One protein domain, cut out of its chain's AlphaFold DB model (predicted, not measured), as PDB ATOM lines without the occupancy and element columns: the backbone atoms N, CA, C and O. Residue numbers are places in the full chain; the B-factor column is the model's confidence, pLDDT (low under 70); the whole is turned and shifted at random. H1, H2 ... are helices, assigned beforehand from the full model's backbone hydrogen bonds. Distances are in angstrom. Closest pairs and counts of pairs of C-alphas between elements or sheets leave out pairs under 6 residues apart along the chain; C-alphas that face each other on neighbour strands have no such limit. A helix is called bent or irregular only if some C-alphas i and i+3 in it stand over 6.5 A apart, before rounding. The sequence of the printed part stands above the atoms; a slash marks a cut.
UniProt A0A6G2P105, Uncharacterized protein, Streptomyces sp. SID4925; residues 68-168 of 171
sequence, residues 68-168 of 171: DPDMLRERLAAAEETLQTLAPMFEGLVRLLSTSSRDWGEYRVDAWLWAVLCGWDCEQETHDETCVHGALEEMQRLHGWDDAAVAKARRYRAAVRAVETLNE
ATOM      1  N   ASP A  68     -15.833  45.406  60.184       75.75
ATOM      2  CA  ASP A  68     -16.015  46.792  60.627       75.75
ATOM      3  C   ASP A  68     -14.705  47.319  61.250       75.75
ATOM      4  O   ASP A  68     -14.322  46.891  62.351       75.75
ATOM      5  N   PRO A  69     -13.993  48.236  60.567       81.69
ATOM      6  CA  PRO A  69     -12.720  48.755  61.045       81.69
ATOM      7  C   PRO A  69     -12.844  49.518  62.368       81.69
ATOM      8  O   PRO A  69     -11.854  49.589  63.098       81.69
ATOM      9  N   ASP A  70     -14.014  50.065  62.706       85.00
ATOM     10  CA  ASP A  70     -14.201  50.799  63.959       85.00
ATOM     11  C   ASP A  70     -14.349  49.842  65.148       85.00
ATOM     12  O   ASP A  70     -13.695  50.030  66.173       85.00
ATOM     13  N   MET A  71     -15.063  48.727  64.976       80.44
ATOM     14  CA  MET A  71     -15.141  47.674  65.996       80.44
ATOM     15  C   MET A  71     -13.774  47.010  66.244       80.44
ATOM     16  O   MET A  71     -13.422  46.706  67.386       80.44
ATOM     17  N   LEU A  72     -12.970  46.795  65.193       84.50
ATOM     18  CA  LEU A  72     -11.603  46.281  65.340       84.50
ATOM     19  C   LEU A  72     -10.735  47.255  66.152       84.50
ATOM     20  O   LEU A  72     -10.016  46.824  67.053       84.50
ATOM     21  N   ARG A  73     -10.820  48.561  65.862       88.69
ATOM     22  CA  ARG A  73     -10.101  49.601  66.617       88.69
ATOM     23  C   ARG A  73     -10.499  49.607  68.086       88.69
ATOM     24  O   ARG A  73      -9.615  49.638  68.933       88.69
ATOM     25  N   GLU A  74     -11.792  49.524  68.391       91.06
ATOM     26  CA  GLU A  74     -12.278  49.464  69.775       91.06
ATOM     27  C   GLU A  74     -11.741  48.233  70.516       91.06
ATOM     28  O   GLU A  74     -11.256  48.346  71.641       91.06
ATOM     29  N   ARG A  75     -11.754  47.056  69.876       87.56
ATOM     30  CA  ARG A  75     -11.203  45.824  70.465       87.56
ATOM     31  C   ARG A  75      -9.697  45.914  70.699       87.56
ATOM     32  O   ARG A  75      -9.220  45.419  71.717       87.56
ATOM     33  N   LEU A  76      -8.956  46.517  69.769       90.69
ATOM     34  CA  LEU A  76      -7.516  46.732  69.914       90.69
ATOM     35  C   LEU A  76      -7.212  47.713  71.051       90.69
ATOM     36  O   LEU A  76      -6.350  47.411  71.868       90.69
ATOM     37  N   ALA A  77      -7.963  48.812  71.159       90.25
ATOM     38  CA  ALA A  77      -7.819  49.770  72.255       90.25
ATOM     39  C   ALA A  77      -8.110  49.124  73.622       90.25
ATOM     40  O   ALA A  77      -7.339  49.285  74.563       90.25
ATOM     41  N   ALA A  78      -9.172  48.317  73.723       91.69
ATOM     42  CA  ALA A  78      -9.489  47.584  74.951       91.69
ATOM     43  C   ALA A  78      -8.419  46.533  75.308       91.69
ATOM     44  O   ALA A  78      -8.110  46.313  76.484       91.69
ATOM     45  N   ALA A  79      -7.841  45.870  74.301       89.50
ATOM     46  CA  ALA A  79      -6.732  44.945  74.507       89.50
ATOM     47  C   ALA A  79      -5.477  45.682  74.997       89.50
ATOM     48  O   ALA A  79      -4.833  45.211  75.928       89.50
ATOM     49  N   GLU A  80      -5.163  46.843  74.422       91.31
ATOM     50  CA  GLU A  80      -4.048  47.693  74.845       91.31
ATOM     51  C   GLU A  80      -4.205  48.149  76.303       91.31
ATOM     52  O   GLU A  80      -3.292  47.948  77.100       91.31
ATOM     53  N   GLU A  81      -5.385  48.643  76.693       91.81
ATOM     54  CA  GLU A  81      -5.694  49.022  78.081       91.81
ATOM     55  C   GLU A  81      -5.529  47.837  79.054       91.81
ATOM     56  O   GLU A  81      -4.964  47.960  80.148       91.81
ATOM     57  N   THR A  82      -5.973  46.648  78.637       93.25
ATOM     58  CA  THR A  82      -5.796  45.421  79.424       93.25
ATOM     59  C   THR A  82      -4.313  45.086  79.596       93.25
ATOM     60  O   THR A  82      -3.877  44.770  80.704       93.25
ATOM     61  N   LEU A  83      -3.518  45.165  78.526       92.38
ATOM     62  CA  LEU A  83      -2.082  44.879  78.571       92.38
ATOM     63  C   LEU A  83      -1.324  45.890  79.441       92.38
ATOM     64  O   LEU A  83      -0.490  45.476  80.244       92.38
ATOM     65  N   GLN A  84      -1.676  47.176  79.367       89.06
ATOM     66  CA  GLN A  84      -1.129  48.225  80.237       89.06
ATOM     67  C   GLN A  84      -1.430  47.963  81.720       89.06
ATOM     68  O   GLN A  84      -0.603  48.252  82.579       89.06
ATOM     69  N   THR A  85      -2.582  47.365  82.034       92.25
ATOM     70  CA  THR A  85      -2.922  46.963  83.409       92.25
ATOM     71  C   THR A  85      -2.118  45.740  83.868       92.25
ATOM     72  O   THR A  85      -1.721  45.646  85.030       92.25
ATOM     73  N   LEU A  86      -1.870  44.785  82.968       93.56
ATOM     74  CA  LEU A  86      -1.154  43.545  83.282       93.56
ATOM     75  C   LEU A  86       0.357  43.746  83.436       93.56
ATOM     76  O   LEU A  86       0.977  43.030  84.220       93.56
ATOM     77  N   ALA A  87       0.951  44.704  82.729       92.75
ATOM     78  CA  ALA A  87       2.393  44.941  82.760       92.75
ATOM     79  C   ALA A  87       2.964  45.216  84.170       92.75
ATOM     80  O   ALA A  87       3.827  44.446  84.605       92.75
ATOM     81  N   PRO A  88       2.451  46.179  84.965       92.69
ATOM     82  CA  PRO A  88       2.941  46.399  86.329       92.69
ATOM     83  C   PRO A  88       2.637  45.222  87.271       92.69
ATOM     84  O   PRO A  88       3.347  45.005  88.255       92.69
ATOM     85  N   MET A  89       1.595  44.431  86.987       94.94
ATOM     86  CA  MET A  89       1.310  43.211  87.744       94.94
ATOM     87  C   MET A  89       2.398  42.154  87.514       94.94
ATOM     88  O   MET A  89       2.878  41.562  88.483       94.94
ATOM     89  N   PHE A  90       2.798  41.921  86.259       95.31
ATOM     90  CA  PHE A  90       3.885  40.992  85.944       95.31
ATOM     91  C   PHE A  90       5.216  41.463  86.519       95.31
ATOM     92  O   PHE A  90       5.880  40.664  87.177       95.31
ATOM     93  N   GLU A  91       5.541  42.754  86.403       92.69
ATOM     94  CA  GLU A  91       6.735  43.332  87.031       92.69
ATOM     95  C   GLU A  91       6.764  43.054  88.545       92.69
ATOM     96  O   GLU A  91       7.754  42.555  89.087       92.69
ATOM     97  N   GLY A  92       5.650  43.314  89.239       94.44
ATOM     98  CA  GLY A  92       5.524  43.060  90.673       94.44
ATOM     99  C   GLY A  92       5.711  41.585  91.042       94.44
ATOM    100  O   GLY A  92       6.389  41.276  92.026       94.44
ATOM    101  N   LEU A  93       5.152  40.667  90.247       96.06
ATOM    102  CA  LEU A  93       5.320  39.227  90.443       96.06
ATOM    103  C   LEU A  93       6.764  38.789  90.193       96.06
ATOM    104  O   LEU A  93       7.348  38.129  91.049       96.06
ATOM    105  N   VAL A  94       7.373  39.182  89.076       94.88
ATOM    106  CA  VAL A  94       8.768  38.841  88.761       94.88
ATOM    107  C   VAL A  94       9.712  39.358  89.838       94.88
ATOM    108  O   VAL A  94      10.588  38.622  90.296       94.88
ATOM    109  N   ARG A  95       9.496  40.579  90.331       94.81
ATOM    110  CA  ARG A  95      10.248  41.122  91.466       94.81
ATOM    111  C   ARG A  95      10.050  40.301  92.738       94.81
ATOM    112  O   ARG A  95      11.023  40.021  93.435       94.81
ATOM    113  N   LEU A  96       8.819  39.903  93.057       96.31
ATOM    114  CA  LEU A  96       8.527  39.078  94.232       96.31
ATOM    115  C   LEU A  96       9.221  37.710  94.152       96.31
ATOM    116  O   LEU A  96       9.787  37.248  95.140       96.31
ATOM    117  N   LEU A  97       9.182  37.068  92.984       95.81
ATOM    118  CA  LEU A  97       9.792  35.759  92.762       95.81
ATOM    119  C   LEU A  97      11.322  35.847  92.827       95.81
ATOM    120  O   LEU A  97      11.940  35.095  93.579       95.81
ATOM    121  N   SER A  98      11.918  36.795  92.100       94.25
ATOM    122  CA  SER A  98      13.378  36.958  91.992       94.25
ATOM    123  C   SER A  98      14.058  37.404  93.287       94.25
ATOM    124  O   SER A  98      15.233  37.117  93.494       94.25
ATOM    125  N   THR A  99      13.330  38.081  94.179       95.94
ATOM    126  CA  THR A  99      13.840  38.488  95.500       95.94
ATOM    127  C   THR A  99      13.525  37.483  96.611       95.94
ATOM    128  O   THR A  99      13.951  37.666  97.753       95.94
ATOM    129  N   SER A 100      12.790  36.416  96.295       96.12
ATOM    130  CA  SER A 100      12.480  35.345  97.237       96.12
ATOM    131  C   SER A 100      13.716  34.496  97.533       96.12
ATOM    132  O   SER A 100      14.483  34.164  96.636       96.12
ATOM    133  N   SER A 101      13.873  34.060  98.785       95.56
ATOM    134  CA  SER A 101      14.919  33.107  99.187       95.56
ATOM    135  C   SER A 101      14.567  31.645  98.886       95.56
ATOM    136  O   SER A 101      15.262  30.740  99.346       95.56
ATOM    137  N   ARG A 102      13.438  31.396  98.217       95.69
ATOM    138  CA  ARG A 102      12.982  30.054  97.843       95.69
ATOM    139  C   ARG A 102      13.880  29.483  96.748       95.69
ATOM    140  O   ARG A 102      14.176  30.178  95.782       95.69
ATOM    141  N   ASP A 103      14.245  28.209  96.867       95.56
ATOM    142  CA  ASP A 103      14.829  27.475  95.747       95.56
ATOM    143  C   ASP A 103      13.718  27.106  94.757       95.56
ATOM    144  O   ASP A 103      12.923  26.190  94.974       95.56
ATOM    145  N   TRP A 104      13.630  27.875  93.675       97.00
ATOM    146  CA  TRP A 104      12.631  27.672  92.634       97.00
ATOM    147  C   TRP A 104      12.935  26.468  91.739       97.00
ATOM    148  O   TRP A 104      12.049  26.033  91.012       97.00
ATOM    149  N   GLY A 105      14.148  25.910  91.792       96.88
ATOM    150  CA  GLY A 105      14.515  24.712  91.042       96.88
ATOM    151  C   GLY A 105      14.113  23.410  91.736       96.88
ATOM    152  O   GLY A 105      13.992  22.385  91.065       96.88
ATOM    153  N   GLU A 106      13.867  23.430  93.050       97.38
ATOM    154  CA  GLU A 106      13.659  22.214  93.850       97.38
ATOM    155  C   GLU A 106      12.350  21.483  93.511       97.38
ATOM    156  O   GLU A 106      12.334  20.259  93.354       97.38
ATOM    157  N   TYR A 107      11.246  22.218  93.340       97.38
ATOM    158  CA  TYR A 107       9.931  21.635  93.060       97.38
ATOM    159  C   TYR A 107       9.484  21.892  91.622       97.38
ATOM    160  O   TYR A 107       9.532  23.012  91.122       97.38
ATOM    161  N   ARG A 108       8.922  20.863  90.977       96.50
ATOM    162  CA  ARG A 108       8.496  20.904  89.565       96.50
ATOM    163  C   ARG A 108       7.572  22.069  89.208       96.50
ATOM    164  O   ARG A 108       7.698  22.635  88.126       96.50
ATOM    165  N   VAL A 109       6.612  22.394  90.073       97.25
ATOM    166  CA  VAL A 109       5.652  23.485  89.822       97.25
ATOM    167  C   VAL A 109       6.322  24.847  89.972       97.25
ATOM    168  O   VAL A 109       6.099  25.725  89.144       97.25
ATOM    169  N   ASP A 110       7.177  25.004  90.978       97.69
ATOM    170  CA  ASP A 110       7.930  26.238  91.203       97.69
ATOM    171  C   ASP A 110       8.874  26.508  90.035       97.69
ATOM    172  O   ASP A 110       8.890  27.615  89.496       97.69
ATOM    173  N   ALA A 111       9.564  25.463  89.570       97.50
ATOM    174  CA  ALA A 111      10.469  25.563  88.439       97.50
ATOM    175  C   ALA A 111       9.726  25.982  87.169       97.50
ATOM    176  O   ALA A 111      10.237  26.768  86.371       97.50
ATOM    177  N   TRP A 112       8.497  25.495  86.989       97.69
ATOM    178  CA  TRP A 112       7.643  25.900  85.879       97.69
ATOM    179  C   TRP A 112       7.195  27.363  85.986       97.69
ATOM    180  O   TRP A 112       7.238  28.090  84.995       97.69
ATOM    181  N   LEU A 113       6.781  27.813  87.175       97.75
ATOM    182  CA  LEU A 113       6.395  29.210  87.400       97.75
ATOM    183  C   LEU A 113       7.562  30.156  87.126       97.75
ATOM    184  O   LEU A 113       7.386  31.146  86.417       97.75
ATOM    185  N   TRP A 114       8.753  29.814  87.614       97.81
ATOM    186  CA  TRP A 114       9.967  30.562  87.314       97.81
ATOM    187  C   TRP A 114      10.266  30.573  85.813       97.81
ATOM    188  O   TRP A 114      10.531  31.635  85.257       97.81
ATOM    189  N   ALA A 115      10.146  29.429  85.128       96.81
ATOM    190  CA  ALA A 115      10.385  29.334  83.686       96.81
ATOM    191  C   ALA A 115       9.506  30.296  82.879       96.81
ATOM    192  O   ALA A 115       9.967  30.867  81.896       96.81
ATOM    193  N   VAL A 116       8.244  30.455  83.285       97.19
ATOM    194  CA  VAL A 116       7.267  31.303  82.594       97.19
ATOM    195  C   VAL A 116       7.428  32.776  82.957       97.19
ATOM    196  O   VAL A 116       7.329  33.623  82.074       97.19
ATOM    197  N   LEU A 117       7.629  33.089  84.236       96.44
ATOM    198  CA  LEU A 117       7.621  34.472  84.715       96.44
ATOM    199  C   LEU A 117       9.004  35.117  84.630       96.44
ATOM    200  O   LEU A 117       9.114  36.212  84.100       96.44
ATOM    201  N   CYS A 118      10.049  34.439  85.101       94.81
ATOM    202  CA  CYS A 118      11.402  34.996  85.203       94.81
ATOM    203  C   CYS A 118      12.333  34.531  84.076       94.81
ATOM    204  O   CYS A 118      13.255  35.252  83.714       94.81
ATOM    205  N   GLY A 119      12.088  33.340  83.526       94.69
ATOM    206  CA  GLY A 119      12.967  32.703  82.550       94.69
ATOM    207  C   GLY A 119      14.152  31.986  83.206       94.69
ATOM    208  O   GLY A 119      14.737  32.443  84.187       94.69
ATOM    209  N   TRP A 120      14.491  30.813  82.667       93.62
ATOM    210  CA  TRP A 120      15.741  30.104  82.988       93.62
ATOM    211  C   TRP A 120      16.818  30.337  81.923       93.62
ATOM    212  O   TRP A 120      18.003  30.188  82.203       93.62
ATOM    213  N   ASP A 121      16.408  30.674  80.701       89.25
ATOM    214  CA  ASP A 121      17.327  30.969  79.609       89.25
ATOM    215  C   ASP A 121      17.918  32.381  79.770       89.25
ATOM    216  O   ASP A 121      17.302  33.277  80.341       89.25
ATOM    217  N   CYS A 122      19.123  32.586  79.241       83.00
ATOM    218  CA  CYS A 122      19.752  33.902  79.148       83.00
ATOM    219  C   CYS A 122      18.992  34.733  78.095       83.00
ATOM    220  O   CYS A 122      18.916  34.336  76.933       83.00
ATOM    221  N   GLU A 123      18.419  35.875  78.486       82.81
ATOM    222  CA  GLU A 123      17.547  36.691  77.613       82.81
ATOM    223  C   GLU A 123      18.222  37.950  77.043       82.81
ATOM    224  O   GLU A 123      17.572  38.768  76.383       82.81
ATOM    225  N   GLN A 124      19.519  38.115  77.312       80.00
ATOM    226  CA  GLN A 124      20.320  39.244  76.846       80.00
ATOM    227  C   GLN A 124      20.627  39.128  75.348       80.00
ATOM    228  O   GLN A 124      20.866  38.038  74.841       80.00
ATOM    229  N   GLU A 125      20.664  40.261  74.640       71.44
ATOM    230  CA  GLU A 125      20.987  40.296  73.202       71.44
ATOM    231  C   GLU A 125      22.487  40.139  72.918       71.44
ATOM    232  O   GLU A 125      22.885  39.716  71.834       71.44
ATOM    233  N   THR A 126      23.331  40.497  73.887       77.69
ATOM    234  CA  THR A 126      24.786  40.359  73.804       77.69
ATOM    235  C   THR A 126      25.250  39.505  74.970       77.69
ATOM    236  O   THR A 126      25.027  39.867  76.121       77.69
ATOM    237  N   HIS A 127      25.897  38.382  74.671       76.31
ATOM    238  CA  HIS A 127      26.434  37.484  75.686       76.31
ATOM    239  C   HIS A 127      27.928  37.732  75.857       76.31
ATOM    240  O   HIS A 127      28.675  37.759  74.876       76.31
ATOM    241  N   ASP A 128      28.362  37.880  77.102       76.94
ATOM    242  CA  ASP A 128      29.767  37.757  77.458       76.94
ATOM    243  C   ASP A 128      30.089  36.322  77.907       76.94
ATOM    244  O   ASP A 128      29.241  35.424  77.929       76.94
ATOM    245  N   GLU A 129      31.349  36.099  78.262       75.56
ATOM    246  CA  GLU A 129      31.865  34.816  78.746       75.56
ATOM    247  C   GLU A 129      31.262  34.352  80.088       75.56
ATOM    248  O   GLU A 129      31.525  33.229  80.516       75.56
ATOM    249  N   THR A 130      30.424  35.171  80.737       72.44
ATOM    250  CA  THR A 130      29.756  34.853  82.005       72.44
ATOM    251  C   THR A 130      28.293  34.429  81.853       72.44
ATOM    252  O   THR A 130      27.699  33.968  82.831       72.44
ATOM    253  N   CYS A 131      27.697  34.513  80.653       76.62
ATOM    254  CA  CYS A 131      26.315  34.067  80.443       76.62
ATOM    255  C   CYS A 131      26.201  32.539  80.625       76.62
ATOM    256  O   CYS A 131      26.770  31.731  79.881       76.62
ATOM    257  N   VAL A 132      25.427  32.146  81.638       67.38
ATOM    258  CA  VAL A 132      25.128  30.749  81.956       67.38
ATOM    259  C   VAL A 132      24.049  30.253  81.001       67.38
ATOM    260  O   VAL A 132      22.895  30.669  81.064       67.38
ATOM    261  N   HIS A 133      24.436  29.351  80.106       78.19
ATOM    262  CA  HIS A 133      23.519  28.648  79.217       78.19
ATOM    263  C   HIS A 133      23.169  27.288  79.823       78.19
ATOM    264  O   HIS A 133      24.012  26.661  80.466       78.19
ATOM    265  N   GLY A 134      21.955  26.794  79.578       83.12
ATOM    266  CA  GLY A 134      21.593  25.419  79.927       83.12
ATOM    267  C   GLY A 134      20.763  25.240  81.199       83.12
ATOM    268  O   GLY A 134      20.459  24.099  81.545       83.12
ATOM    269  N   ALA A 135      20.401  26.316  81.908       90.75
ATOM    270  CA  ALA A 135      19.615  26.203  83.140       90.75
ATOM    271  C   ALA A 135      18.197  25.670  82.865       90.75
ATOM    272  O   ALA A 135      17.685  24.855  83.635       90.75
ATOM    273  N   LEU A 136      17.578  26.035  81.734       93.62
ATOM    274  CA  LEU A 136      16.283  25.471  81.352       93.62
ATOM    275  C   LEU A 136      16.394  23.979  81.014       93.62
ATOM    276  O   LEU A 136      15.545  23.191  81.424       93.62
ATOM    277  N   GLU A 137      17.449  23.573  80.309       93.56
ATOM    278  CA  GLU A 137      17.733  22.175  79.978       93.56
ATOM    279  C   GLU A 137      18.059  21.346  81.232       93.56
ATOM    280  O   GLU A 137      17.769  20.149  81.291       93.56
ATOM    281  N   GLU A 138      18.655  21.957  82.255       95.25
ATOM    282  CA  GLU A 138      18.823  21.333  83.564       95.25
ATOM    283  C   GLU A 138      17.476  21.104  84.250       95.25
ATOM    284  O   GLU A 138      17.193  19.971  84.646       95.25
ATOM    285  N   MET A 139      16.613  22.123  84.306       97.38
ATOM    286  CA  MET A 139      15.258  21.986  84.853       97.38
ATOM    287  C   MET A 139      14.429  20.965  84.073       97.38
ATOM    288  O   MET A 139      13.698  20.174  84.673       97.38
ATOM    289  N   GLN A 140      14.597  20.916  82.750       96.88
ATOM    290  CA  GLN A 140      13.969  19.920  81.891       96.88
ATOM    291  C   GLN A 140      14.336  18.502  82.336       96.88
ATOM    292  O   GLN A 140      13.446  17.673  82.543       96.88
ATOM    293  N   ARG A 141      15.635  18.220  82.512       97.44
ATOM    294  CA  ARG A 141      16.110  16.906  82.971       97.44
ATOM    295  C   ARG A 141      15.647  16.601  84.391       97.44
ATOM    296  O   ARG A 141      15.154  15.503  84.632       97.44
ATOM    297  N   LEU A 142      15.800  17.558  85.306       97.62
ATOM    298  CA  LEU A 142      15.494  17.389  86.725       97.62
ATOM    299  C   LEU A 142      14.015  17.056  86.952       97.62
ATOM    300  O   LEU A 142      13.691  16.161  87.730       97.62
ATOM    301  N   HIS A 143      13.123  17.731  86.226       97.44
ATOM    302  CA  HIS A 143      11.677  17.599  86.406       97.44
ATOM    303  C   HIS A 143      11.000  16.690  85.381       97.44
ATOM    304  O   HIS A 143       9.776  16.529  85.429       97.44
ATOM    305  N   GLY A 144      11.767  16.084  84.470       96.38
ATOM    306  CA  GLY A 144      11.252  15.209  83.417       96.38
ATOM    307  C   GLY A 144      10.272  15.925  82.487       96.38
ATOM    308  O   GLY A 144       9.197  15.394  82.195       96.38
ATOM    309  N   TRP A 145      10.587  17.159  82.088       96.56
ATOM    310  CA  TRP A 145       9.829  17.872  81.060       96.56
ATOM    311  C   TRP A 145      10.231  17.370  79.675       96.56
ATOM    312  O   TRP A 145      11.406  17.141  79.392       96.56
ATOM    313  N   ASP A 146       9.250  17.202  78.799       94.00
ATOM    314  CA  ASP A 146       9.509  16.924  77.393       94.00
ATOM    315  C   ASP A 146       9.784  18.225  76.618       94.00
ATOM    316  O   ASP A 146       9.597  19.340  77.117       94.00
ATOM    317  N   ASP A 147      10.229  18.084  75.371       91.62
ATOM    318  CA  ASP A 147      10.543  19.229  74.510       91.62
ATOM    319  C   ASP A 147       9.314  20.117  74.263       91.62
ATOM    320  O   ASP A 147       9.434  21.333  74.098       91.62
ATOM    321  N   ALA A 148       8.109  19.535  74.279       92.19
ATOM    322  CA  ALA A 148       6.862  20.271  74.114       92.19
ATOM    323  C   ALA A 148       6.571  21.184  75.316       92.19
ATOM    324  O   ALA A 148       6.142  22.329  75.136       92.19
ATOM    325  N   ALA A 149       6.825  20.712  76.536       92.69
ATOM    326  CA  ALA A 149       6.721  21.505  77.750       92.69
ATOM    327  C   ALA A 149       7.754  22.640  77.756       92.69
ATOM    328  O   ALA A 149       7.387  23.785  78.020       92.69
ATOM    329  N   VAL A 150       9.005  22.375  77.372       95.00
ATOM    330  CA  VAL A 150      10.043  23.418  77.263       95.00
ATOM    331  C   VAL A 150       9.675  24.467  76.211       95.00
ATOM    332  O   VAL A 150       9.718  25.668  76.487       95.00
ATOM    333  N   ALA A 151       9.221  24.043  75.030       91.88
ATOM    334  CA  ALA A 151       8.751  24.956  73.989       91.88
ATOM    335  C   ALA A 151       7.560  25.808  74.465       91.88
ATOM    336  O   ALA A 151       7.470  27.000  74.161       91.88
ATOM    337  N   LYS A 152       6.649  25.215  75.246       94.00
ATOM    338  CA  LYS A 152       5.522  25.927  75.856       94.00
ATOM    339  C   LYS A 152       5.994  26.958  76.885       94.00
ATOM    340  O   LYS A 152       5.483  28.075  76.845       94.00
ATOM    341  N   ALA A 153       6.954  26.619  77.744       95.62
ATOM    342  CA  ALA A 153       7.532  27.546  78.716       95.62
ATOM    343  C   ALA A 153       8.181  28.751  78.018       95.62
ATOM    344  O   ALA A 153       7.817  29.884  78.319       95.62
ATOM    345  N   ARG A 154       9.025  28.516  77.001       94.81
ATOM    346  CA  ARG A 154       9.650  29.581  76.190       94.81
ATOM    347  C   ARG A 154       8.622  30.500  75.537       94.81
ATOM    348  O   ARG A 154       8.742  31.717  75.607       94.81
ATOM    349  N   ARG A 155       7.571  29.929  74.938       95.94
ATOM    350  CA  ARG A 155       6.485  30.718  74.334       95.94
ATOM    351  C   ARG A 155       5.761  31.582  75.368       95.94
ATOM    352  O   ARG A 155       5.403  32.713  75.060       95.94
ATOM    353  N   TYR A 156       5.509  31.053  76.563       96.94
ATOM    354  CA  TYR A 156       4.847  31.814  77.622       96.94
ATOM    355  C   TYR A 156       5.753  32.899  78.197       96.94
ATOM    356  O   TYR A 156       5.282  34.019  78.357       96.94
ATOM    357  N   ARG A 157       7.043  32.620  78.403       95.56
ATOM    358  CA  ARG A 157       8.010  33.638  78.822       95.56
ATOM    359  C   ARG A 157       8.138  34.761  77.799       95.56
ATOM    360  O   ARG A 157       8.084  35.924  78.174       95.56
ATOM    361  N   ALA A 158       8.198  34.430  76.508       93.88
ATOM    362  CA  ALA A 158       8.197  35.431  75.443       93.88
ATOM    363  C   ALA A 158       6.943  36.324  75.482       93.88
ATOM    364  O   ALA A 158       7.043  37.528  75.270       93.88
ATOM    365  N   ALA A 159       5.774  35.749  75.788       94.69
ATOM    366  CA  ALA A 159       4.548  36.522  75.954       94.69
ATOM    367  C   ALA A 159       4.600  37.432  77.192       94.69
ATOM    368  O   ALA A 159       4.257  38.599  77.074       94.69
ATOM    369  N   VAL A 160       5.058  36.932  78.348       94.75
ATOM    370  CA  VAL A 160       5.218  37.743  79.571       94.75
ATOM    371  C   VAL A 160       6.180  38.903  79.320       94.75
ATOM    372  O   VAL A 160       5.815  40.049  79.563       94.75
ATOM    373  N   ARG A 161       7.348  38.631  78.729       91.75
ATOM    374  CA  ARG A 161       8.347  39.653  78.394       91.75
ATOM    375  C   ARG A 161       7.790  40.730  77.464       91.75
ATOM    376  O   ARG A 161       8.031  41.906  77.691       91.75
ATOM    377  N   ALA A 162       7.019  40.345  76.445       91.81
ATOM    378  CA  ALA A 162       6.387  41.308  75.544       91.81
ATOM    379  C   ALA A 162       5.396  42.238  76.266       91.81
ATOM    380  O   ALA A 162       5.202  43.372  75.837       91.81
ATOM    381  N   VAL A 163       4.764  41.775  77.350       92.62
ATOM    382  CA  VAL A 163       3.915  42.626  78.195       92.62
ATOM    383  C   VAL A 163       4.766  43.511  79.107       92.62
ATOM    384  O   VAL A 163       4.449  44.685  79.259       92.62
ATOM    385  N   GLU A 164       5.856  42.992  79.677       88.19
ATOM    386  CA  GLU A 164       6.777  43.761  80.532       88.19
ATOM    387  C   GLU A 164       7.400  44.953  79.792       88.19
ATOM    388  O   GLU A 164       7.415  46.060  80.328       88.19
ATOM    389  N   THR A 165       7.816  44.769  78.533       87.06
ATOM    390  CA  THR A 165       8.404  45.845  77.716       87.06
ATOM    391  C   THR A 165       7.448  47.018  77.483       87.06
ATOM    392  O   THR A 165       7.896  48.146  77.320       87.06
ATOM    393  N   LEU A 166       6.126  46.797  77.536       82.25
ATOM    394  CA  LEU A 166       5.143  47.885  77.422       82.25
ATOM    395  C   LEU A 166       5.194  48.852  78.614       82.25
ATOM    396  O   LEU A 166       4.795  50.004  78.467       82.25
ATOM    397  N   ASN A 167       5.649  48.396  79.787       74.56
ATOM    398  CA  ASN A 167       5.810  49.259  80.959       74.56
ATOM    399  C   ASN A 167       7.124  50.050  80.906       74.56
ATOM    400  O   ASN A 167       7.161  51.202  81.327       74.56
ATOM    401  N   GLU A 168       8.188  49.441  80.374       71.25
ATOM    402  CA  GLU A 168       9.504  50.079  80.229       71.25
ATOM    403  C   GLU A 168       9.460  51.275  79.265       71.25
ATOM    404  O   GLU A 168      10.101  52.287  79.527       71.25
TER     405      GLU A 168
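AT A GLANCE: This is residues 68 to 168 of the 171 residues of an uncharacterized protein of Streptomyces sp. SID4925 (UniProt A0A6G2P105). A long bent helix, H1, and a second long helix, H4, meet as a V near the bend of H1, where the last residues of H4 reach H1; H2 packs between H4 and the arm H1b, and H3 sits beside H2 toward the open end of the V. The first part of H1 runs on past the meeting point as an arm whose residues 69 to 79 stick out, and residues 124 to 130 of the link from H2 to H3 stick out as a loop. The printed part has 101 residues with four named helices, H1 H2 H3 H4 in chain order, and no named strand; the class is all helix. The whole is loose, with a radius of gyration of the C-alphas of 16.3 A, and elongated, spanning 50 by 28 by 28 A.

HOW THE PARTS SIT: H1, residues 69 to 98, was assigned as one helix by its hydrogen bonds but is bent: C-alphas 85 and 88 are 6.6 A apart. Its arms, H1a of residues 69 to 85 and H1b of residues 88 to 98, stand at a steep tilt of 35.4 degrees, only just past shallow. H4, residues 147 to 168, touches H1a with residues 163 to 167 alone, about perpendicular at 89 degrees; the closest C-alphas are those of Leu 83 and Val 163, 6.4 A apart. H4 touches H1b with residues 160 to 167 alone, at a steep tilt of 58 degrees, opposite ways, closest at the C-alphas of Glu 91 and Glu 164, 6.5 A. H2, residues 108 to 117, touches residues 153 to 160 of H4, at a steep tilt of 40 degrees, the same way; the closest C-alphas, of Val 116 and Arg 157, are 4.5 A apart. H2 also touches H1b, closest at the C-alphas of Val 94 and Leu 117, 6.1 A. H3, residues 135 to 143, forms a helical hairpin with H2; they only just touch, with 3 pairs of C-alphas within 8 A, the closest being those of Arg 108 and His 143, 5.6 A. H3 is apart from H1a and H1b. Every O i to N i+4 pair is within hydrogen-bond range in H1a, H1b, H2 and H3, and 16 of 18 are in H4.

IN THESE COORDINATES: H1a, 24.5 A long, begins at C-alpha 69 (-12.720, 48.755, 61.045), and H1b is 15.2 A long. H2 spans 14.4 A and H3 12.2 A. H4, 31.4 A long, ends at C-alpha 168 (9.504, 50.079, 80.229).

THE WHOLE: The C-alphas of Asp 68 and Glu 129, the two farthest apart, are 52.6 A apart. The printed part has no cut. The link from H2 to H3, 17 residues, is long. The mean pLDDT of the printed part is 90.8, and residue 132 is under 70.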